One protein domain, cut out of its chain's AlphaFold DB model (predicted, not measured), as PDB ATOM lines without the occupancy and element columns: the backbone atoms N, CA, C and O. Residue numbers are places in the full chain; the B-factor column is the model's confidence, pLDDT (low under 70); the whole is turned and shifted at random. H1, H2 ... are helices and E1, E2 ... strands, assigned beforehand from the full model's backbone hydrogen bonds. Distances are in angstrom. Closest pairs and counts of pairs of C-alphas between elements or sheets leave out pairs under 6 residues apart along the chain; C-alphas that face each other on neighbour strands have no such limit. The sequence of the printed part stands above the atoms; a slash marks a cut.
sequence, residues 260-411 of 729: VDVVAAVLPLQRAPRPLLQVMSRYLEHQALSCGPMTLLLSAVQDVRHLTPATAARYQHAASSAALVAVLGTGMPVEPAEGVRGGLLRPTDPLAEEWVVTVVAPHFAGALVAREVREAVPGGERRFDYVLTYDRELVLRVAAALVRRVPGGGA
ATOM      1  N   VAL A 260      -2.524  40.217  18.849       84.25
ATOM      2  CA  VAL A 260      -1.771  41.236  18.098       84.25
ATOM      3  C   VAL A 260      -2.191  41.244  16.633       84.25
ATOM      4  O   VAL A 260      -2.438  42.307  16.075       84.25
ATOM      5  N   ASP A 261      -2.359  40.074  16.021       82.06
ATOM      6  CA  ASP A 261      -2.734  39.975  14.607       82.06
ATOM      7  C   ASP A 261      -4.188  40.454  14.380       82.06
ATOM      8  O   ASP A 261      -4.506  41.065  13.358       82.06
ATOM      9  N   VAL A 262      -5.068  40.262  15.375       79.56
ATOM     10  CA  VAL A 262      -6.454  40.773  15.390       79.56
ATOM     11  C   VAL A 262      -6.519  42.303  15.380       79.56
ATOM     12  O   VAL A 262      -7.399  42.852  14.707       79.56
ATOM     13  N   VAL A 263      -5.626  42.981  16.112       82.81
ATOM     14  CA  VAL A 263      -5.573  44.454  16.170       82.81
ATOM     15  C   VAL A 263      -4.755  45.057  15.027       82.81
ATOM     16  O   VAL A 263      -5.183  46.056  14.452       82.81
ATOM     17  N   ALA A 264      -3.653  44.416  14.624       81.25
ATOM     18  CA  ALA A 264      -2.786  44.855  13.528       81.25
ATOM     19  C   ALA A 264      -3.486  44.836  12.156       81.25
ATOM     20  O   ALA A 264      -3.124  45.593  11.260       81.25
ATOM     21  N   ALA A 265      -4.531  44.017  11.997       81.62
ATOM     22  CA  ALA A 265      -5.393  44.019  10.815       81.62
ATOM     23  C   ALA A 265      -6.269  45.285  10.665       81.62
ATOM     24  O   ALA A 265      -6.939  45.435   9.644       81.62
ATOM     25  N   VAL A 266      -6.319  46.162  11.679       78.88
ATOM     26  CA  VAL A 266      -7.169  47.370  11.708       78.88
ATOM     27  C   VAL A 266      -6.375  48.631  12.067       78.88
ATOM     28  O   VAL A 266      -6.651  49.698  11.525       78.88
ATOM     29  N   LEU A 267      -5.398  48.525  12.973       75.44
ATOM     30  CA  LEU A 267      -4.612  49.644  13.493       75.44
ATOM     31  C   LEU A 267      -3.105  49.402  13.292       75.44
ATOM     32  O   LEU A 267      -2.644  48.274  13.473       75.44
ATOM     33  N   PRO A 268      -2.311  50.438  12.961       76.62
ATOM     34  CA  PRO A 268      -0.870  50.295  12.790       76.62
ATOM     35  C   PRO A 268      -0.177  50.037  14.133       76.62
ATOM     36  O   PRO A 268      -0.329  50.816  15.079       76.62
ATOM     37  N   LEU A 269       0.639  48.982  14.190       82.19
ATOM     38  CA  LEU A 269       1.497  48.695  15.340       82.19
ATOM     39  C   LEU A 269       2.477  49.849  15.581       82.19
ATOM     40  O   LEU A 269       3.139  50.323  14.659       82.19
ATOM     41  N   GLN A 270       2.567  50.283  16.835       83.56
ATOM     42  CA  GLN A 270       3.567  51.233  17.314       83.56
ATOM     43  C   GLN A 270       4.672  50.477  18.046       83.56
ATOM     44  O   GLN A 270       4.413  49.414  18.603       83.56
ATOM     45  N   ARG A 271       5.892  51.018  18.098       83.31
ATOM     46  CA  ARG A 271       6.997  50.409  18.849       83.31
ATOM     47  C   ARG A 271       7.289  51.204  20.114       83.31
ATOM     48  O   ARG A 271       7.442  52.421  20.049       83.31
ATOM     49  N   ALA A 272       7.369  50.522  21.254       76.56
ATOM     50  CA  ALA A 272       7.646  51.142  22.547       76.56
ATOM     51  C   ALA A 272       8.619  50.320  23.413       76.56
ATOM     52  O   ALA A 272       8.682  49.093  23.287       76.56
ATOM     53  N   PRO A 273       9.356  50.993  24.311       77.19
ATOM     54  CA  PRO A 273      10.085  50.357  25.402       77.19
ATOM     55  C   PRO A 273       9.127  49.857  26.499       77.19
ATOM     56  O   PRO A 273       7.983  50.310  26.631       77.19
ATOM     57  N   ARG A 274       9.593  48.892  27.299       77.62
ATOM     58  CA  ARG A 274       8.787  48.226  28.336       77.62
ATOM     59  C   ARG A 274       8.223  49.173  29.418       77.62
ATOM     60  O   ARG A 274       7.063  48.958  29.787       77.62
ATOM     61  N   PRO A 275       8.950  50.185  29.939       73.56
ATOM     62  CA  PRO A 275       8.448  51.038  31.023       73.56
ATOM     63  C   PRO A 275       7.187  51.824  30.641       73.56
ATOM     64  O   PRO A 275       6.229  51.866  31.418       73.56
ATOM     65  N   LEU A 276       7.119  52.350  29.411       66.62
ATOM     66  CA  LEU A 276       5.929  53.032  28.887       66.62
ATOM     67  C   LEU A 276       4.691  52.117  28.899       66.62
ATOM     68  O   LEU A 276       3.622  52.509  29.372       66.62
ATOM     69  N   LEU A 277       4.848  50.872  28.446       75.88
ATOM     70  CA  LEU A 277       3.765  49.886  28.431       75.88
ATOM     71  C   LEU A 277       3.309  49.500  29.840       75.88
ATOM     72  O   LEU A 277       2.115  49.326  30.062       75.88
ATOM     73  N   GLN A 278       4.223  49.452  30.815       75.56
ATOM     74  CA  GLN A 278       3.862  49.231  32.220       75.56
ATOM     75  C   GLN A 278       3.044  50.389  32.802       75.56
ATOM     76  O   GLN A 278       2.239  50.170  33.704       75.56
ATOM     77  N   VAL A 279       3.256  51.630  32.354       65.88
ATOM     78  CA  VAL A 279       2.427  52.776  32.771       65.88
ATOM     79  C   VAL A 279       1.048  52.704  32.108       65.88
ATOM     80  O   VAL A 279       0.037  52.844  32.795       65.88
ATOM     81  N   MET A 280       0.985  52.395  30.808       70.94
ATOM     82  CA  MET A 280      -0.283  52.211  30.084       70.94
ATOM     83  C   MET A 280      -1.121  51.049  30.641       70.94
ATOM     84  O   MET A 280      -2.332  51.193  30.807       70.94
ATOM     85  N   SER A 281      -0.495  49.917  30.979       79.56
ATOM     86  CA  SER A 281      -1.192  48.771  31.570       79.56
ATOM     87  C   SER A 281      -1.743  49.120  32.953       79.56
ATOM     88  O   SER A 281      -2.923  48.898  33.206       79.56
ATOM     89  N   ARG A 282      -0.932  49.757  33.815       76.94
ATOM     90  CA  ARG A 282      -1.358  50.240  35.142       76.94
ATOM     91  C   ARG A 282      -2.511  51.244  35.058       76.94
ATOM     92  O   ARG A 282      -3.383  51.220  35.922       76.94
ATOM     93  N   TYR A 283      -2.553  52.087  34.025       71.81
ATOM     94  CA  TYR A 283      -3.686  52.986  33.796       71.81
ATOM     95  C   TYR A 283      -4.982  52.214  33.510       71.81
ATOM     96  O   TYR A 283      -5.985  52.472  34.171       71.81
ATOM     97  N   LEU A 284      -4.963  51.234  32.598       75.75
ATOM     98  CA  LEU A 284      -6.135  50.389  32.329       75.75
ATOM     99  C   LEU A 284      -6.562  49.596  33.577       75.75
ATOM    100  O   LEU A 284      -7.741  49.586  33.918       75.75
ATOM    101  N   GLU A 285      -5.611  49.007  34.306       80.56
ATOM    102  CA  GLU A 285      -5.861  48.320  35.584       80.56
ATOM    103  C   GLU A 285      -6.564  49.235  36.603       80.56
ATOM    104  O   GLU A 285      -7.495  48.802  37.279       80.56
ATOM    105  N   HIS A 286      -6.179  50.513  36.680       73.75
ATOM    106  CA  HIS A 286      -6.823  51.488  37.562       73.75
ATOM    107  C   HIS A 286      -8.205  51.944  37.060       73.75
ATOM    108  O   HIS A 286      -9.114  52.141  37.866       73.75
ATOM    109  N   GLN A 287      -8.403  52.070  35.742       75.38
ATOM    110  CA  GLN A 287      -9.724  52.361  35.172       75.38
ATOM    111  C   GLN A 287     -10.738  51.256  35.503       75.38
ATOM    112  O   GLN A 287     -11.886  51.573  35.807       75.38
ATOM    113  N   ALA A 288     -10.321  49.983  35.538       75.44
ATOM    114  CA  ALA A 288     -11.195  48.874  35.927       75.44
ATOM    115  C   ALA A 288     -11.797  49.054  37.337       75.44
ATOM    116  O   ALA A 288     -12.997  48.857  37.509       75.44
ATOM    117  N   LEU A 289     -11.003  49.521  38.311       75.19
ATOM    118  CA  LEU A 289     -11.463  49.814  39.681       75.19
ATOM    119  C   LEU A 289     -12.545  50.906  39.731       75.19
ATOM    120  O   LEU A 289     -13.379  50.916  40.628       75.19
ATOM    121  N   SER A 290     -12.536  51.827  38.763       73.12
ATOM    122  CA  SER A 290     -13.493  52.941  38.685       73.12
ATOM    123  C   SER A 290     -14.769  52.595  37.905       73.12
ATOM    124  O   SER A 290     -15.702  53.392  37.877       73.12
ATOM    125  N   CYS A 291     -14.824  51.426  37.254       71.06
ATOM    126  CA  CYS A 291     -15.936  51.020  36.387       71.06
ATOM    127  C   CYS A 291     -17.052  50.237  37.110       71.06
ATOM    128  O   CYS A 291     -18.116  50.020  36.526       71.06
ATOM    129  N   GLY A 292     -16.838  49.834  38.367       74.12
ATOM    130  CA  GLY A 292     -17.846  49.174  39.204       74.12
ATOM    131  C   GLY A 292     -18.118  47.697  38.855       74.12
ATOM    132  O   GLY A 292     -17.354  47.086  38.099       74.12
ATOM    133  N   PRO A 293     -19.216  47.111  39.378       79.56
ATOM    134  CA  PRO A 293     -19.436  45.660  39.395       79.56
ATOM    135  C   PRO A 293     -19.530  45.023  38.006       79.56
ATOM    136  O   PRO A 293     -19.107  43.888  37.830       79.56
ATOM    137  N   MET A 294     -19.989  45.753  36.987       85.94
ATOM    138  CA  MET A 294     -20.164  45.264  35.608       85.94
ATOM    139  C   MET A 294     -18.856  45.181  34.787       85.94
ATOM    140  O   MET A 294     -18.883  45.278  33.557       85.94
ATOM    141  N   THR A 295     -17.704  45.031  35.444       89.88
ATOM    142  CA  THR A 295     -16.380  45.132  34.808       89.88
ATOM    143  C   THR A 295     -15.723  43.771  34.577       89.88
ATOM    144  O   THR A 295     -15.602  42.956  35.490       89.88
ATOM    145  N   LEU A 296     -15.214  43.550  33.364       94.81
ATOM    146  CA  LEU A 296     -14.221  42.519  33.061       94.81
ATOM    147  C   LEU A 296     -12.830  43.163  33.022       94.81
ATOM    148  O   LEU A 296     -12.635  44.121  32.274       94.81
ATOM    149  N   LEU A 297     -11.857  42.604  33.742       95.56
ATOM    150  CA  LEU A 297     -10.427  42.896  33.593       95.56
ATOM    151  C   LEU A 297      -9.713  41.601  33.195       95.56
ATOM    152  O   LEU A 297      -9.634  40.652  33.971       95.56
ATOM    153  N   LEU A 298      -9.202  41.541  31.970       96.00
ATOM    154  CA  LEU A 298      -8.579  40.341  31.420       96.00
ATOM    155  C   LEU A 298      -7.140  40.662  31.024       96.00
ATOM    156  O   LEU A 298      -6.885  41.636  30.317       96.00
ATOM    157  N   SER A 299      -6.206  39.832  31.468       95.56
ATOM    158  CA  SER A 299      -4.773  40.010  31.262       95.56
ATOM    159  C   SER A 299      -4.155  38.745  30.667       95.56
ATOM    160  O   SER A 299      -4.582  37.634  30.977       95.56
ATOM    161  N   ALA A 300      -3.144  38.900  29.821       92.88
ATOM    162  CA  ALA A 300      -2.240  37.837  29.405       92.88
ATOM    163  C   ALA A 300      -0.813  38.314  29.682       92.88
ATOM    164  O   ALA A 300      -0.417  39.375  29.204       92.88
ATOM    165  N   VAL A 301      -0.064  37.559  30.486       86.44
ATOM    166  CA  VAL A 301       1.257  37.960  31.008       86.44
ATOM    167  C   VAL A 301       2.401  37.112  30.447       86.44
ATOM    168  O   VAL A 301       3.486  37.113  31.019       86.44
ATOM    169  N   GLN A 302       2.166  36.396  29.339       85.12
ATOM    170  CA  GLN A 302       3.060  35.405  28.715       85.12
ATOM    171  C   GLN A 302       3.343  34.185  29.620       85.12
ATOM    172  O   GLN A 302       2.932  33.071  29.301       85.12
ATOM    173  N   ASP A 303       3.957  34.398  30.786       85.62
ATOM    174  CA  ASP A 303       4.438  33.391  31.738       85.62
ATOM    175  C   ASP A 303       4.123  33.803  33.186       85.62
ATOM    176  O   ASP A 303       4.189  34.983  33.538       85.62
ATOM    177  N   VAL A 304       3.800  32.837  34.051       85.44
ATOM    178  CA  VAL A 304       3.470  33.079  35.469       85.44
ATOM    179  C   VAL A 304       4.548  33.867  36.228       85.44
ATOM    180  O   VAL A 304       4.216  34.647  37.116       85.44
ATOM    181  N   ARG A 305       5.828  33.769  35.841       83.06
ATOM    182  CA  ARG A 305       6.939  34.544  36.436       83.06
ATOM    183  C   ARG A 305       6.817  36.057  36.228       83.06
ATOM    184  O   ARG A 305       7.508  36.819  36.902       83.06
ATOM    185  N   HIS A 306       5.975  36.511  35.301       83.19
ATOM    186  CA  HIS A 306       5.692  37.932  35.093       83.19
ATOM    187  C   HIS A 306       4.553  38.456  35.981       83.19
ATOM    188  O   HIS A 306       4.419  39.673  36.135       83.19
ATOM    189  N   LEU A 307       3.805  37.573  36.651       84.44
ATOM    190  CA  LEU A 307       2.878  37.947  37.712       84.44
ATOM    191  C   LEU A 307       3.641  38.166  39.030       84.44
ATOM    192  O   LEU A 307       3.726  37.293  39.889       84.44
ATOM    193  N   THR A 308       4.219  39.356  39.190       85.88
ATOM    194  CA  THR A 308       4.883  39.747  40.445       85.88
ATOM    195  C   THR A 308       3.881  39.834  41.608       85.88
ATOM    196  O   THR A 308       2.709  40.130  41.358       85.88
ATOM    197  N   PRO A 309       4.304  39.685  42.884       79.94
ATOM    198  CA  PRO A 309       3.408  39.823  44.041       79.94
ATOM    199  C   PRO A 309       2.623  41.144  44.051       79.94
ATOM    200  O   PRO A 309       1.419  41.159  44.284       79.94
ATOM    201  N   ALA A 310       3.272  42.249  43.673       76.44
ATOM    202  CA  ALA A 310       2.622  43.552  43.531       76.44
ATOM    203  C   ALA A 310       1.569  43.602  42.403       76.44
ATOM    204  O   ALA A 310       0.675  44.442  42.437       76.44
ATOM    205  N   THR A 311       1.666  42.744  41.384       80.69
ATOM    206  CA  THR A 311       0.674  42.632  40.296       80.69
ATOM    207  C   THR A 311      -0.459  41.682  40.670       80.69
ATOM    208  O   THR A 311      -1.615  42.019  40.433       80.69
ATOM    209  N   ALA A 312      -0.152  40.575  41.350       83.44
ATOM    210  CA  ALA A 312      -1.149  39.709  41.975       83.44
ATOM    211  C   ALA A 312      -2.059  40.504  42.934       83.44
ATOM    212  O   ALA A 312      -3.276  40.466  42.782       83.44
ATOM    213  N   ALA A 313      -1.477  41.322  43.821       81.94
ATOM    214  CA  ALA A 313      -2.224  42.177  44.746       81.94
ATOM    215  C   ALA A 313      -3.120  43.215  44.036       81.94
ATOM    216  O   ALA A 313      -4.250  43.445  44.465       81.94
ATOM    217  N   ARG A 314      -2.671  43.817  42.919       83.38
ATOM    218  CA  ARG A 314      -3.526  44.721  42.118       83.38
ATOM    219  C   ARG A 314      -4.702  43.986  41.479       83.38
ATOM    220  O   ARG A 314      -5.807  44.516  41.480       83.38
ATOM    221  N   TYR A 315      -4.488  42.778  40.955       87.62
ATOM    222  CA  TYR A 315      -5.569  41.979  40.375       87.62
ATOM    223  C   TYR A 315      -6.538  41.437  41.435       87.62
ATOM    224  O   TYR A 315      -7.737  41.434  41.177       87.62
ATOM    225  N   GLN A 316      -6.067  41.083  42.636       88.94
ATOM    226  CA  GLN A 316      -6.918  40.754  43.789       88.94
ATOM    227  C   GLN A 316      -7.775  41.957  44.216       88.94
ATOM    228  O   GLN A 316      -8.981  41.825  44.393       88.94
ATOM    229  N   HIS A 317      -7.189  43.159  44.290       84.38
ATOM    230  CA  HIS A 317      -7.942  44.383  44.583       84.38
ATOM    231  C   HIS A 317      -8.950  44.746  43.476       84.38
ATOM    232  O   HIS A 317     -10.038  45.235  43.762       84.38
ATOM    233  N   ALA A 318      -8.645  44.456  42.208       83.19
ATOM    234  CA  ALA A 318      -9.639  44.552  41.140       83.19
ATOM    235  C   ALA A 318     -10.744  43.485  41.272       83.19
ATOM    236  O   ALA A 318     -11.901  43.764  40.973       83.19
ATOM    237  N   ALA A 319     -10.425  42.285  41.766       87.06
ATOM    238  CA  ALA A 319     -11.379  41.188  41.918       87.06
ATOM    239  C   ALA A 319     -12.393  41.394  43.056       87.06
ATOM    240  O   ALA A 319     -13.420  40.718  43.064       87.06
ATOM    241  N   SER A 320     -12.164  42.338  43.976       83.00
ATOM    242  CA  SER A 320     -13.167  42.725  44.978       83.00
ATOM    243  C   SER A 320     -14.260  43.657  44.435       83.00
ATOM    244  O   SER A 320     -15.264  43.867  45.110       83.00
ATOM    245  N   SER A 321     -14.079  44.223  43.233       80.50
ATOM    246  CA  SER A 321     -14.977  45.235  42.651       80.50
ATOM    247  C   SER A 321     -15.427  44.950  41.213       80.50
ATOM    248  O   SER A 321     -16.446  45.490  40.792       80.50
ATOM    249  N   ALA A 322     -14.718  44.101  40.467       87.56
ATOM    250  CA  ALA A 322     -15.042  43.713  39.095       87.56
ATOM    251  C   ALA A 322     -15.679  42.310  39.021       87.56
ATOM    252  O   ALA A 322     -15.213  41.380  39.677       87.56
ATOM    253  N   ALA A 323     -16.682  42.125  38.153       89.38
ATOM    254  CA  ALA A 323     -17.348  40.841  37.890       89.38
ATOM    255  C   ALA A 323     -16.398  39.677  37.567       89.38
ATOM    256  O   ALA A 323     -16.658  38.522  37.916       89.38
ATOM    257  N   LEU A 324     -15.318  39.962  36.836       91.25
ATOM    258  CA  LEU A 324     -14.310  38.972  36.486       91.25
ATOM    259  C   LEU A 324     -12.951  39.631  36.297       91.25
ATOM    260  O   LEU A 324     -12.748  40.381  35.340       91.25
ATOM    261  N   VAL A 325     -11.993  39.238  37.134       94.00
ATOM    262  CA  VAL A 325     -10.570  39.413  36.846       94.00
ATOM    263  C   VAL A 325      -9.992  38.075  36.411       94.00
ATOM    264  O   VAL A 325     -10.154  37.071  37.106       94.00
ATOM    265  N   ALA A 326      -9.329  38.037  35.256       94.44
ATOM    266  CA  ALA A 326      -8.672  36.830  34.767       94.44
ATOM    267  C   ALA A 326      -7.274  37.112  34.211       94.44
ATOM    268  O   ALA A 326      -7.058  38.113  33.532       94.44
ATOM    269  N   VAL A 327      -6.333  36.204  34.473       94.94
ATOM    270  CA  VAL A 327      -4.924  36.317  34.073       94.94
ATOM    271  C   VAL A 327      -4.506  35.043  33.350       94.94
ATOM    272  O   VAL A 327      -4.654  33.944  33.875       94.94
ATOM    273  N   LEU A 328      -3.985  35.176  32.137       93.81
ATOM    274  CA  LEU A 328      -3.562  34.064  31.293       93.81
ATOM    275  C   LEU A 328      -2.032  34.001  31.205       93.81
ATOM    276  O   LEU A 328      -1.371  35.033  31.093       93.81
ATOM    277  N   GLY A 329      -1.460  32.798  31.220       92.44
ATOM    278  CA  GLY A 329      -0.017  32.606  31.039       92.44
ATOM    279  C   GLY A 329       0.412  31.141  31.034       92.44
ATOM    280  O   GLY A 329      -0.342  30.251  31.441       92.44
ATOM    281  N   THR A 330       1.635  30.867  30.587       91.19
ATOM    282  CA  THR A 330       2.270  29.557  30.773       91.19
ATOM    283  C   THR A 330       2.553  29.323  32.259       91.19
ATOM    284  O   THR A 330       2.961  30.227  32.988       91.19
ATOM    285  N   GLY A 331       2.275  28.108  32.741       88.12
ATOM    286  CA  GLY A 331       2.434  27.752  34.158       88.12
ATOM    287  C   GLY A 331       1.455  28.437  35.125       88.12
ATOM    288  O   GLY A 331       1.635  28.316  36.333       88.12
ATOM    289  N   MET A 332       0.436  29.147  34.628       92.06
ATOM    290  CA  MET A 332      -0.531  29.856  35.470       92.06
ATOM    291  C   MET A 332      -1.365  28.865  36.313       92.06
ATOM    292  O   MET A 332      -1.972  27.958  35.730       92.06
ATOM    293  N   PRO A 333      -1.427  29.007  37.655       88.06
ATOM    294  CA  PRO A 333      -2.336  28.227  38.499       88.06
ATOM    295  C   PRO A 333      -3.796  28.628  38.242       88.06
ATOM    296  O   PRO A 333      -4.060  29.635  37.592       88.06
ATOM    297  N   VAL A 334      -4.759  27.864  38.763       87.19
ATOM    298  CA  VAL A 334      -6.195  28.151  38.558       87.19
ATOM    299  C   VAL A 334      -6.649  29.413  39.310       87.19
ATOM    300  O   VAL A 334      -7.463  30.172  38.790       87.19
ATOM    301  N   GLU A 335      -6.088  29.665  40.494       89.81
ATOM    302  CA  GLU A 335      -6.290  30.885  41.287       89.81
ATOM    303  C   GLU A 335      -4.910  31.467  41.655       89.81
ATOM    304  O   GLU A 335      -4.300  31.030  42.629       89.81
ATOM    305  N   PRO A 336      -4.334  32.369  40.836       88.88
ATOM    306  CA  PRO A 336      -3.028  32.975  41.109       88.88
ATOM    307  C   PRO A 336      -3.055  34.032  42.221       88.88
ATOM    308  O   PRO A 336      -2.010  34.358  42.776       88.88
ATOM    309  N   ALA A 337      -4.234  34.573  42.523       89.00
ATOM    310  CA  ALA A 337      -4.526  35.416  43.674       89.00
ATOM    311  C   ALA A 337      -6.023  35.284  43.982       89.00
ATOM    312  O   ALA A 337      -6.795  34.919  43.094       89.00
ATOM    313  N   GLU A 338      -6.437  35.584  45.210       86.69
ATOM    314  CA  GLU A 338      -7.832  35.446  45.643       86.69
ATOM    315  C   GLU A 338      -8.805  36.184  44.704       86.69
ATOM    316  O   GLU A 338      -8.621  37.360  44.385       86.69
ATOM    317  N   GLY A 339      -9.826  35.474  44.215       86.12
ATOM    318  CA  GLY A 339     -10.828  36.011  43.288       86.12
ATOM    319  C   GLY A 339     -10.351  36.190  41.839       86.12
ATOM    320  O   GLY A 339     -11.181  36.375  40.946       86.12
ATOM    321  N   VAL A 340      -9.049  36.077  41.567       91.06
ATOM    322  CA  VAL A 340      -8.468  36.184  40.223       91.06
ATOM    323  C   VAL A 340      -8.478  34.816  39.548       91.06
ATOM    324  O   VAL A 340      -7.918  33.855  40.063       91.06
ATOM    325  N   ARG A 341      -9.057  34.712  38.349       91.12
ATOM    326  CA  ARG A 341      -9.072  33.449  37.591       91.12
ATOM    327  C   ARG A 341      -7.827  33.295  36.731       91.12
ATOM    328  O   ARG A 341      -7.661  34.005  35.742       91.12
ATOM    329  N   GLY A 342      -6.978  32.332  37.053       91.00
ATOM    330  CA  GLY A 342      -5.829  31.990  36.228       91.00
ATOM    331  C   GLY A 342      -6.194  31.026  35.102       91.00
ATOM    332  O   GLY A 342      -6.874  30.024  35.322       91.00
ATOM    333  N   GLY A 343      -5.756  31.318  33.879       89.88
ATOM    334  CA  GLY A 343      -5.917  30.439  32.720       89.88
ATOM    335  C   GLY A 343      -4.573  29.959  32.181       89.88
ATOM    336  O   GLY A 343      -3.736  30.754  31.752       89.88
ATOM    337  N   LEU A 344      -4.380  28.641  32.182       89.75
ATOM    338  CA  LEU A 344      -3.162  28.008  31.690       89.75
ATOM    339  C   LEU A 344      -3.095  28.060  30.157       89.75
ATOM    340  O   LEU A 344      -3.857  27.379  29.467       89.75
ATOM    341  N   LEU A 345      -2.131  28.814  29.631       89.12
ATOM    342  CA  LEU A 345      -1.782  28.796  28.213       89.12
ATOM    343  C   LEU A 345      -0.819  27.645  27.909       89.12
ATOM    344  O   LEU A 345       0.076  27.320  28.696       89.12
ATOM    345  N   ARG A 346      -0.979  27.035  26.731       86.62
ATOM    346  CA  ARG A 346       0.022  26.112  26.177       86.62
ATOM    347  C   ARG A 346       1.178  26.930  25.588       86.62
ATOM    348  O   ARG A 346       0.903  27.983  25.024       86.62
ATOM    349  N   PRO A 347       2.429  26.435  25.591       83.19
ATOM    350  CA  PRO A 347       3.546  27.125  24.932       83.19
ATOM    351  C   PRO A 347       3.357  27.354  23.422       83.19
ATOM    352  O   PRO A 347       4.041  28.183  22.841       83.19
ATOM    353  N   THR A 348       2.446  26.611  22.783       84.75
ATOM    354  CA  THR A 348       2.069  26.761  21.368       84.75
ATOM    355  C   THR A 348       0.825  27.630  21.146       84.75
ATOM    356  O   THR A 348       0.365  27.752  20.013       84.75
ATOM    357  N   ASP A 349       0.236  28.194  22.203       85.56
ATOM    358  CA  ASP A 349      -0.860  29.154  22.084       85.56
ATOM    359  C   ASP A 349      -0.278  30.524  21.689       85.56
ATOM    360  O   ASP A 349       0.619  30.994  22.387       85.56
ATOM    361  N   PRO A 350      -0.757  31.195  20.624       83.50
ATOM    362  CA  PRO A 350      -0.232  32.502  20.220       83.50
ATOM    363  C   PRO A 350      -0.239  33.562  21.333       83.50
ATOM    364  O   PRO A 350       0.664  34.392  21.388       83.50
ATOM    365  N   LEU A 351      -1.194  33.490  22.271       86.25
ATOM    366  CA  LEU A 351      -1.245  34.385  23.434       86.25
ATOM    367  C   LEU A 351      -0.085  34.182  24.430       86.25
ATOM    368  O   LEU A 351       0.124  35.034  25.289       86.25
ATOM    369  N   ALA A 352       0.674  33.084  24.348       86.19
ATOM    370  CA  ALA A 352       1.832  32.846  25.212       86.19
ATOM    371  C   ALA A 352       3.029  33.759  24.876       86.19
ATOM    372  O   ALA A 352       3.897  33.949  25.722       86.19
ATOM    373  N   GLU A 353       3.076  34.344  23.672       86.19
ATOM    374  CA  GLU A 353       4.099  35.328  23.280       86.19
ATOM    375  C   GLU A 353       3.615  36.788  23.414       86.19
ATOM    376  O   GLU A 353       4.393  37.721  23.206       86.19
ATOM    377  N   GLU A 354       2.358  37.009  23.809       90.25
ATOM    378  CA  GLU A 354       1.710  38.323  23.842       90.25
ATOM    379  C   GLU A 354       1.467  38.825  25.273       90.25
ATOM    380  O   GLU A 354       1.081  38.077  26.172       90.25
ATOM    381  N   TRP A 355       1.646  40.131  25.470       92.06
ATOM    382  CA  TRP A 355       1.213  40.848  26.662       92.06
ATOM    383  C   TRP A 355      -0.077  41.603  26.339       92.06
ATOM    384  O   TRP A 355      -0.095  42.493  25.489       92.06
ATOM    385  N   VAL A 356      -1.167  41.248  27.014       94.31
ATOM    386  CA  VAL A 356      -2.479  41.884  26.834       94.31
ATOM    387  C   VAL A 356      -3.010  42.357  28.178       94.31
ATOM    388  O   VAL A 356      -2.925  41.625  29.156       94.31
ATOM    389  N   VAL A 357      -3.606  43.548  28.224       95.06
ATOM    390  CA  VAL A 357      -4.466  44.006  29.324       95.06
ATOM    391  C   VAL A 357      -5.692  44.662  28.709       95.06
ATOM    392  O   VAL A 357      -5.567  45.641  27.978       95.06
ATOM    393  N   THR A 358      -6.881  44.136  28.987       96.50
ATOM    394  CA  THR A 358      -8.143  44.662  28.460       96.50
ATOM    395  C   THR A 358      -9.183  44.820  29.560       96.50
ATOM    396  O   THR A 358      -9.316  43.975  30.443       96.50
ATOM    397  N   VAL A 359      -9.948  45.906  29.468       94.44
ATOM    398  CA  VAL A 359     -11.037  46.260  30.377       94.44
ATOM    399  C   VAL A 359     -12.311  46.455  29.569       94.44
ATOM    400  O   VAL A 359     -12.302  47.156  28.555       94.44
ATOM    401  N   VAL A 360     -13.407  45.847  30.018       94.38
ATOM    402  CA  VAL A 360     -14.737  45.992  29.416       94.38
ATOM    403  C   VAL A 360     -15.745  46.291  30.515       94.38
ATOM    404  O   VAL A 360     -15.895  45.502  31.438       94.38
ATOM    405  N   ALA A 361     -16.459  47.404  30.382       87.81
ATOM    406  CA  ALA A 361     -17.561  47.813  31.247       87.81
ATOM    407  C   ALA A 361     -18.720  48.381  30.388       87.81
ATOM    408  O   ALA A 361     -18.576  48.503  29.161       87.81
ATOM    409  N   PRO A 362     -19.882  48.756  30.956       79.56
ATOM    410  CA  PRO A 362     -21.002  49.304  30.178       79.56
ATOM    411  C   PRO A 362     -20.670  50.614  29.443       79.56
ATOM    412  O   PRO A 362     -21.085  50.791  28.290       79.56
ATOM    413  N   HIS A 363     -19.868  51.481  30.077       77.25
ATOM    414  CA  HIS A 363     -19.510  52.825  29.592       77.25
ATOM    415  C   HIS A 363     -18.011  53.014  29.287       77.25
ATOM    416  O   HIS A 363     -17.627  54.050  28.755       77.25
ATOM    417  N   PHE A 364     -17.174  52.008  29.554       83.69
ATOM    418  CA  PHE A 364     -15.740  52.024  29.253       83.69
ATOM    419  C   PHE A 364     -15.325  50.759  28.492       83.69
ATOM    420  O   PHE A 364     -15.897  49.681  28.679       83.69
ATOM    421  N   ALA A 365     -14.348  50.892  27.602       87.38
ATOM    422  CA  ALA A 365     -13.690  49.787  26.920       87.38
ATOM    423  C   ALA A 365     -12.273  50.230  26.546       87.38
ATOM    424  O   ALA A 365     -12.112  51.265  25.906       87.38
ATOM    425  N   GLY A 366     -11.263  49.456  26.928       89.81
ATOM    426  CA  GLY A 366      -9.871  49.737  26.585       89.81
ATOM    427  C   GLY A 366      -9.050  48.459  26.509       89.81
ATOM    428  O   GLY A 366      -9.264  47.544  27.302       89.81
ATOM    429  N   ALA A 367      -8.113  48.385  25.567       92.81
ATOM    430  CA  ALA A 367      -7.181  47.273  25.435       92.81
ATOM    431  C   ALA A 367      -5.780  47.770  25.080       92.81
ATOM    432  O   ALA A 367      -5.596  48.501  24.106       92.81
ATOM    433  N   LEU A 368      -4.797  47.315  25.853       92.44
ATOM    434  CA  LEU A 368      -3.389  47.299  25.497       92.44
ATOM    435  C   LEU A 368      -3.046  45.891  25.006       92.44
ATOM    436  O   LEU A 368      -3.297  44.913  25.708       92.44
ATOM    437  N   VAL A 369      -2.477  45.790  23.809       92.88
ATOM    438  CA  VAL A 369      -2.073  44.532  23.171       92.88
ATOM    439  C   VAL A 369      -0.652  44.718  22.653       92.88
ATOM    440  O   VAL A 369      -0.416  45.640  21.879       92.88
ATOM    441  N   ALA A 370       0.294  43.880  23.075       90.75
ATOM    442  CA  ALA A 370       1.713  44.011  22.754       90.75
ATOM    443  C   ALA A 370       2.395  42.650  22.532       90.75
ATOM    444  O   ALA A 370       2.010  41.646  23.129       90.75
ATOM    445  N   ARG A 371       3.454  42.617  21.718       90.81
ATOM    446  CA  ARG A 371       4.334  41.448  21.516       90.81
ATOM    447  C   ARG A 371       5.792  41.886  21.514       90.81
ATOM    448  O   ARG A 371       6.137  42.912  20.933       90.81
ATOM    449  N   GLU A 372       6.633  41.123  22.207       86.88
ATOM    450  CA  GLU A 372       8.061  41.421  22.342       86.88
ATOM    451  C   GLU A 372       8.777  41.263  20.992       86.88
ATOM    452  O   GLU A 372       8.608  40.263  20.291       86.88
ATOM    453  N   VAL A 373       9.585  42.256  20.623       84.25
ATOM    454  CA  VAL A 373      10.360  42.246  19.382       84.25
ATOM    455  C   VAL A 373      11.651  41.469  19.626       84.25
ATOM    456  O   VAL A 373      12.508  41.894  20.399       84.25
ATOM    457  N   ARG A 374      11.814  40.335  18.938       70.94
ATOM    458  CA  ARG A 374      13.030  39.503  18.986       70.94
ATOM    459  C   ARG A 374      14.175  40.126  18.166       70.94
ATOM    460  O   ARG A 374      14.611  39.558  17.169       70.94
ATOM    461  N   GLU A 375      14.657  41.296  18.581       60.44
ATOM    462  CA  GLU A 375      15.852  41.943  18.021       60.44
ATOM    463  C   GLU A 375      17.126  41.477  18.748       60.44
ATOM    464  O   GLU A 375      17.203  41.460  19.976       60.44
ATOM    465  N   ALA A 376      18.141  41.072  17.981       48.03
ATOM    466  CA  ALA A 376      19.346  40.411  18.486       48.03
ATOM    467  C   ALA A 376      20.413  41.403  18.996       48.03
ATOM    468  O   ALA A 376      21.534  41.428  18.491       48.03
ATOM    469  N   VAL A 377      20.070  42.218  20.000       52.66
ATOM    470  CA  VAL A 377      21.006  43.147  20.662       52.66
ATOM    471  C   VAL A 377      21.272  42.682  22.102       52.66
ATOM    472  O   VAL A 377      20.441  42.920  22.983       52.66
ATOM    473  N   PRO A 378      22.408  42.014  22.383       48.12
ATOM    474  CA  PRO A 378      22.775  41.622  23.742       48.12
ATOM    475  C   PRO A 378      22.887  42.850  24.655       48.12
ATOM    476  O   PRO A 378      23.636  43.775  24.358       48.12
ATOM    477  N   GLY A 379      22.137  42.857  25.761       57.28
ATOM    478  CA  GLY A 379      22.099  43.983  26.705       57.28
ATOM    479  C   GLY A 379      21.205  45.161  26.291       57.28
ATOM    480  O   GLY A 379      21.166  46.153  27.010       57.28
ATOM    481  N   GLY A 380      20.479  45.071  25.172       59.91
ATOM    482  CA  GLY A 380      19.513  46.093  24.765       59.91
ATOM    483  C   GLY A 380      18.223  46.075  25.596       59.91
ATOM    484  O   GLY A 380      17.769  45.028  26.061       59.91
ATOM    485  N   GLU A 381      17.602  47.244  25.745       65.50
ATOM    486  CA  GLU A 381      16.308  47.393  26.411       65.50
ATOM    487  C   GLU A 381      15.185  46.679  25.627       65.50
ATOM    488  O   GLU A 381      15.080  46.813  24.404       65.50
ATOM    489  N   ARG A 382      14.320  45.923  26.319       73.50
ATOM    490  CA  ARG A 382      13.243  45.138  25.685       73.50
ATOM    491  C   ARG A 382      12.211  46.043  25.006       73.50
ATOM    492  O   ARG A 382      11.526  46.821  25.674       73.50
ATOM    493  N   ARG A 383      12.051  45.875  23.690       81.81
ATOM    494  CA  ARG A 383      11.073  46.594  22.861       81.81
ATOM    495  C   ARG A 383       9.893  45.712  22.485       81.81
ATOM    496  O   ARG A 383      10.025  44.501  22.333       81.81
ATOM    497  N   PHE A 384       8.746  46.346  22.302       86.56
ATOM    498  CA  PHE A 384       7.484  45.695  21.981       86.56
ATOM    499  C   PHE A 384       6.793  46.435  20.838       86.56
ATOM    500  O   PHE A 384       6.755  47.669  20.833       86.56
ATOM    501  N   ASP A 385       6.203  45.677  19.920       89.69
ATOM    502  CA  ASP A 385       5.225  46.195  18.967       89.69
ATOM    503  C   ASP A 385       3.840  46.104  19.626       89.69
ATOM    504  O   ASP A 385       3.466  45.042  20.133       89.69
ATOM    505  N   TYR A 386       3.095  47.212  19.680       89.19
ATOM    506  CA  TYR A 386       1.868  47.338  20.468       89.19
ATOM    507  C   TYR A 386       0.758  48.158  19.795       89.19
ATOM    508  O   TYR A 386       0.990  48.967  18.895       89.19
ATOM    509  N   VAL A 387      -0.461  47.970  20.302       85.12
ATOM    510  CA  VAL A 387      -1.640  48.811  20.079       85.12
ATOM    511  C   VAL A 387      -2.266  49.131  21.437       85.12
ATOM    512  O   VAL A 387      -2.518  48.230  22.235       85.12
ATOM    513  N   LEU A 388      -2.565  50.409  21.676       85.56
ATOM    514  CA  LEU A 388      -3.512  50.849  22.701       85.56
ATOM    515  C   LEU A 388      -4.777  51.332  21.986       85.56
ATOM    516  O   LEU A 388      -4.701  52.220  21.139       85.56
ATOM    517  N   THR A 389      -5.931  50.747  22.300       81.25
ATOM    518  CA  THR A 389      -7.206  51.089  21.658       81.25
ATOM    519  C   THR A 389      -8.343  51.219  22.665       81.25
ATOM    520  O   THR A 389      -8.405  50.487  23.650       81.25
ATOM    521  N   TYR A 390      -9.254  52.148  22.375       82.00
ATOM    522  CA  TYR A 390     -10.531  52.347  23.067       82.00
ATOM    523  C   TYR A 390     -11.727  52.106  22.122       82.00
ATOM    524  O   TYR A 390     -12.875  52.377  22.475       82.00
ATOM    525  N   ASP A 391     -11.475  51.587  20.912       84.75
ATOM    526  CA  ASP A 391     -12.532  51.139  20.004       84.75
ATOM    527  C   ASP A 391     -13.248  49.932  20.622       84.75
ATOM    528  O   ASP A 391     -12.667  48.856  20.773       84.75
ATOM    529  N   ARG A 392     -14.516  50.113  21.003       86.56
ATOM    530  CA  ARG A 392     -15.268  49.096  21.745       86.56
ATOM    531  C   ARG A 392     -15.394  47.782  20.974       86.56
ATOM    532  O   ARG A 392     -15.286  46.729  21.591       86.56
ATOM    533  N   GLU A 393     -15.591  47.808  19.659       86.62
ATOM    534  CA  GLU A 393     -15.741  46.582  18.868       86.62
ATOM    535  C   GLU A 393     -14.425  45.798  18.796       86.62
ATOM    536  O   GLU A 393     -14.420  44.570  18.942       86.62
ATOM    537  N   LEU A 394     -13.295  46.490  18.642       86.19
ATOM    538  CA  LEU A 394     -11.976  45.869  18.650       86.19
ATOM    539  C   LEU A 394     -11.598  45.350  20.046       86.19
ATOM    540  O   LEU A 394     -11.132  44.217  20.163       86.19
ATOM    541  N   VAL A 395     -11.878  46.115  21.105       90.00
ATOM    542  CA  VAL A 395     -11.693  45.689  22.505       90.00
ATOM    543  C   VAL A 395     -12.537  44.446  22.821       90.00
ATOM    544  O   VAL A 395     -12.039  43.507  23.438       90.00
ATOM    545  N   LEU A 396     -13.787  44.367  22.351       91.19
ATOM    546  CA  LEU A 396     -14.625  43.177  22.546       91.19
ATOM    547  C   LEU A 396     -14.081  41.945  21.801       91.19
ATOM    548  O   LEU A 396     -14.180  40.834  22.321       91.19
ATOM    549  N   ARG A 397     -13.448  42.114  20.629       88.38
ATOM    550  CA  ARG A 397     -12.739  41.018  19.933       88.38
ATOM    551  C   ARG A 397     -11.525  40.527  20.729       88.38
ATOM    552  O   ARG A 397     -11.337  39.315  20.839       88.38
ATOM    553  N   VAL A 398     -10.747  41.445  21.310       91.12
ATOM    554  CA  VAL A 398      -9.626  41.135  22.219       91.12
ATOM    555  C   VAL A 398     -10.136  40.353  23.434       91.12
ATOM    556  O   VAL A 398      -9.711  39.222  23.671       91.12
ATOM    557  N   ALA A 399     -11.117  40.899  24.156       93.19
ATOM    558  CA  ALA A 399     -11.697  40.267  25.335       93.19
ATOM    559  C   ALA A 399     -12.294  38.880  25.028       93.19
ATOM    560  O   ALA A 399     -12.032  37.932  25.764       93.19
ATOM    561  N   ALA A 400     -13.007  38.704  23.908       89.81
ATOM    562  CA  ALA A 400     -13.528  37.397  23.497       89.81
ATOM    563  C   ALA A 400     -12.420  36.346  23.272       89.81
ATOM    564  O   ALA A 400     -12.616  35.172  23.600       89.81
ATOM    565  N   ALA A 401     -11.259  36.741  22.736       88.94
ATOM    566  CA  ALA A 401     -10.124  35.839  22.528       88.94
ATOM    567  C   ALA A 401      -9.487  35.373  23.852       88.94
ATOM    568  O   ALA A 401      -9.096  34.203  23.956       88.94
ATOM    569  N   LEU A 402      -9.444  36.245  24.868       91.62
ATOM    570  CA  LEU A 402      -8.993  35.901  26.221       91.62
ATOM    571  C   LEU A 402     -10.041  35.054  26.961       91.62
ATOM    572  O   LEU A 402      -9.710  33.985  27.471       91.62
ATOM    573  N   VAL A 403     -11.319  35.457  26.965       90.88
ATOM    574  CA  VAL A 403     -12.397  34.742  27.682       90.88
ATOM    575  C   VAL A 403     -12.536  33.286  27.233       90.88
ATOM    576  O   VAL A 403     -12.782  32.418  28.067       90.88
ATOM    577  N   ARG A 404     -12.300  32.973  25.950       87.94
ATOM    578  CA  ARG A 404     -12.265  31.589  25.426       87.94
ATOM    579  C   ARG A 404     -11.244  30.666  26.115       87.94
ATOM    580  O   ARG A 404     -11.354  29.450  25.958       87.94
ATOM    581  N   ARG A 405     -10.277  31.216  26.854       88.12
ATOM    582  CA  ARG A 405      -9.203  30.503  27.571       88.12
ATOM    583  C   ARG A 405      -9.334  30.575  29.100       88.12
ATOM    584  O   ARG A 405      -8.565  29.923  29.801       88.12
ATOM    585  N   VAL A 406     -10.317  31.311  29.628       87.62
ATOM    586  CA  VAL A 406     -10.586  31.400  31.074       87.62
ATOM    587  C   VAL A 406     -11.319  30.134  31.551       87.62
ATOM    588  O   VAL A 406     -12.365  29.794  30.985       87.62
ATOM    589  N   PRO A 407     -10.823  29.416  32.578       78.19
ATOM    590  CA  PRO A 407     -11.479  28.211  33.080       78.19
ATOM    591  C   PRO A 407     -12.807  28.509  33.796       78.19
ATOM    592  O   PRO A 407     -13.126  29.643  34.163       78.19
ATOM    593  N   GLY A 408     -13.604  27.456  33.987       72.81
ATOM    594  CA  GLY A 408     -14.852  27.530  34.744       72.81
ATOM    595  C   GLY A 408     -14.621  27.593  36.256       72.81
ATOM    596  O   GLY A 408     -13.679  26.987  36.764       72.81
ATOM    597  N   GLY A 409     -15.515  28.273  36.976       58.91
ATOM    598  CA  GLY A 409     -15.403  28.520  38.418       58.91
ATOM    599  C   GLY A 409     -15.353  27.261  39.293       58.91
ATOM    600  O   GLY A 409     -14.780  27.306  40.374       58.91
ATOM    601  N   GLY A 410     -15.841  26.113  38.808       51.50
ATOM    602  CA  GLY A 410     -15.732  24.832  39.521       51.50
ATOM    603  C   GLY A 410     -14.288  24.339  39.706       51.50
ATOM    604  O   GLY A 410     -14.040  23.486  40.552       51.50
ATOM    605  N   ALA A 411     -13.323  24.889  38.960       45.50
ATOM    606  CA  ALA A 411     -11.901  24.628  39.181       45.50
ATOM    607  C   ALA A 411     -11.324  25.404  40.391       45.50
ATOM    608  O   ALA A 411     -10.251  25.055  40.872       45.50
TER     609      ALA A 411
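This is residues 260 to 411 of the 729 residues of the protein "PAS domain S-box-containing protein/diguanylate cyclase (GGDEF)-like protein" of Pseudokineococcus lusitanus (UniProt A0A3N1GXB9). A twisted sheet of seven strands lies between helices, with the long H2 and the shorter H3 over one face, along the strands, and H5 crossing the strands on the other face. The short H1 and H4 share H5's face, and the loop between E6 and E7, round Pro 378, makes one end of the longest axis. The 152 printed residues have five named helices and seven named strands, in the order H1 E1 H2 E2 H3 E3 E4 H4 E5 E6 E7 H5; the mixed sheet runs E1 E7 E6 E5 E2 E3 E4. The class is mixed, helices and strands, and the whole is compact, with a radius of gyration of the C-alphas of 14.6 A and spans of 43 by 32 by 26 A.

Along the printed part come H1, residues 260 to 264, E1, 270 to 273, H2, 274 to 290, E2, 296 to 303, H3, 309 to 319, E3, 324 to 330, E4, 340 to 344, H4, 350 to 353, E5, 354 to 360, E6, 365 to 372, E7, 383 to 389, and H5, 392 to 403. H1 is on the sheet at a height of 8.5 A and only just touches H5, with 3 pairs of C-alphas within 8 A, the closest those of Val 263 and Leu 394 at 7.0 A. Edge strand E1 is antiparallel to E7, with N 272 and O 384 2.9 A apart. H2 is 8.9 A over the sheet, over E6 and E5, and its residues 285 to 289 touch H3, with closest C-alphas Leu 289 and Ala 318 at 5.8 A, at a shallow tilt of 28 degrees, the same way. E2, H3 and E3 form a strand-helix-strand unit, two parallel neighbour strands with a helix between, its crossover right-handed; N 299 and O 326 are 2.8 A apart. E4, the other edge strand, is parallel to E3, with N 341 and O 325 at 2.9 A. H4 is only just over E2, with 3 C-alphas falling on it. E5, E6 and E7 form a meander, each strand the antiparallel neighbour of the one before, in two hairpins, with N 357 and O 368 at 2.9 A and N 387 and O 369 at 2.8 A. E5 is also antiparallel to E2, with N 298 and O 358 at 2.9 A. H5, 7.9 A over the sheet on the face opposite H2 and H3, makes three layers with them, helices on both faces of a sheet; it runs only just across the strands, at 63 degrees to E5 on the local plane. Every O i to N i+4 pair is within hydrogen-bond range in H1, H3 and H5, and 11 of 13 in H2; H4 is too short for one.

H1 begins at C-alpha 260 (-1.771, 41.236, 18.098). From first to last C-alpha H2 is 25.0 A long, E6 23.7 A, E2 20.8 A and E3 19.9 A. H5, 15.8 A long, ends at C-alpha 403 (-12.397, 34.742, 27.682).

The two C-alphas farthest apart, those of Pro 293 and Pro 378, are 45.2 A apart. The printed part has no cut, and no link is long. The mean pLDDT of the printed part is 83.0; residues 276, 279, 375 to 381 and 409 to 411 are under 70.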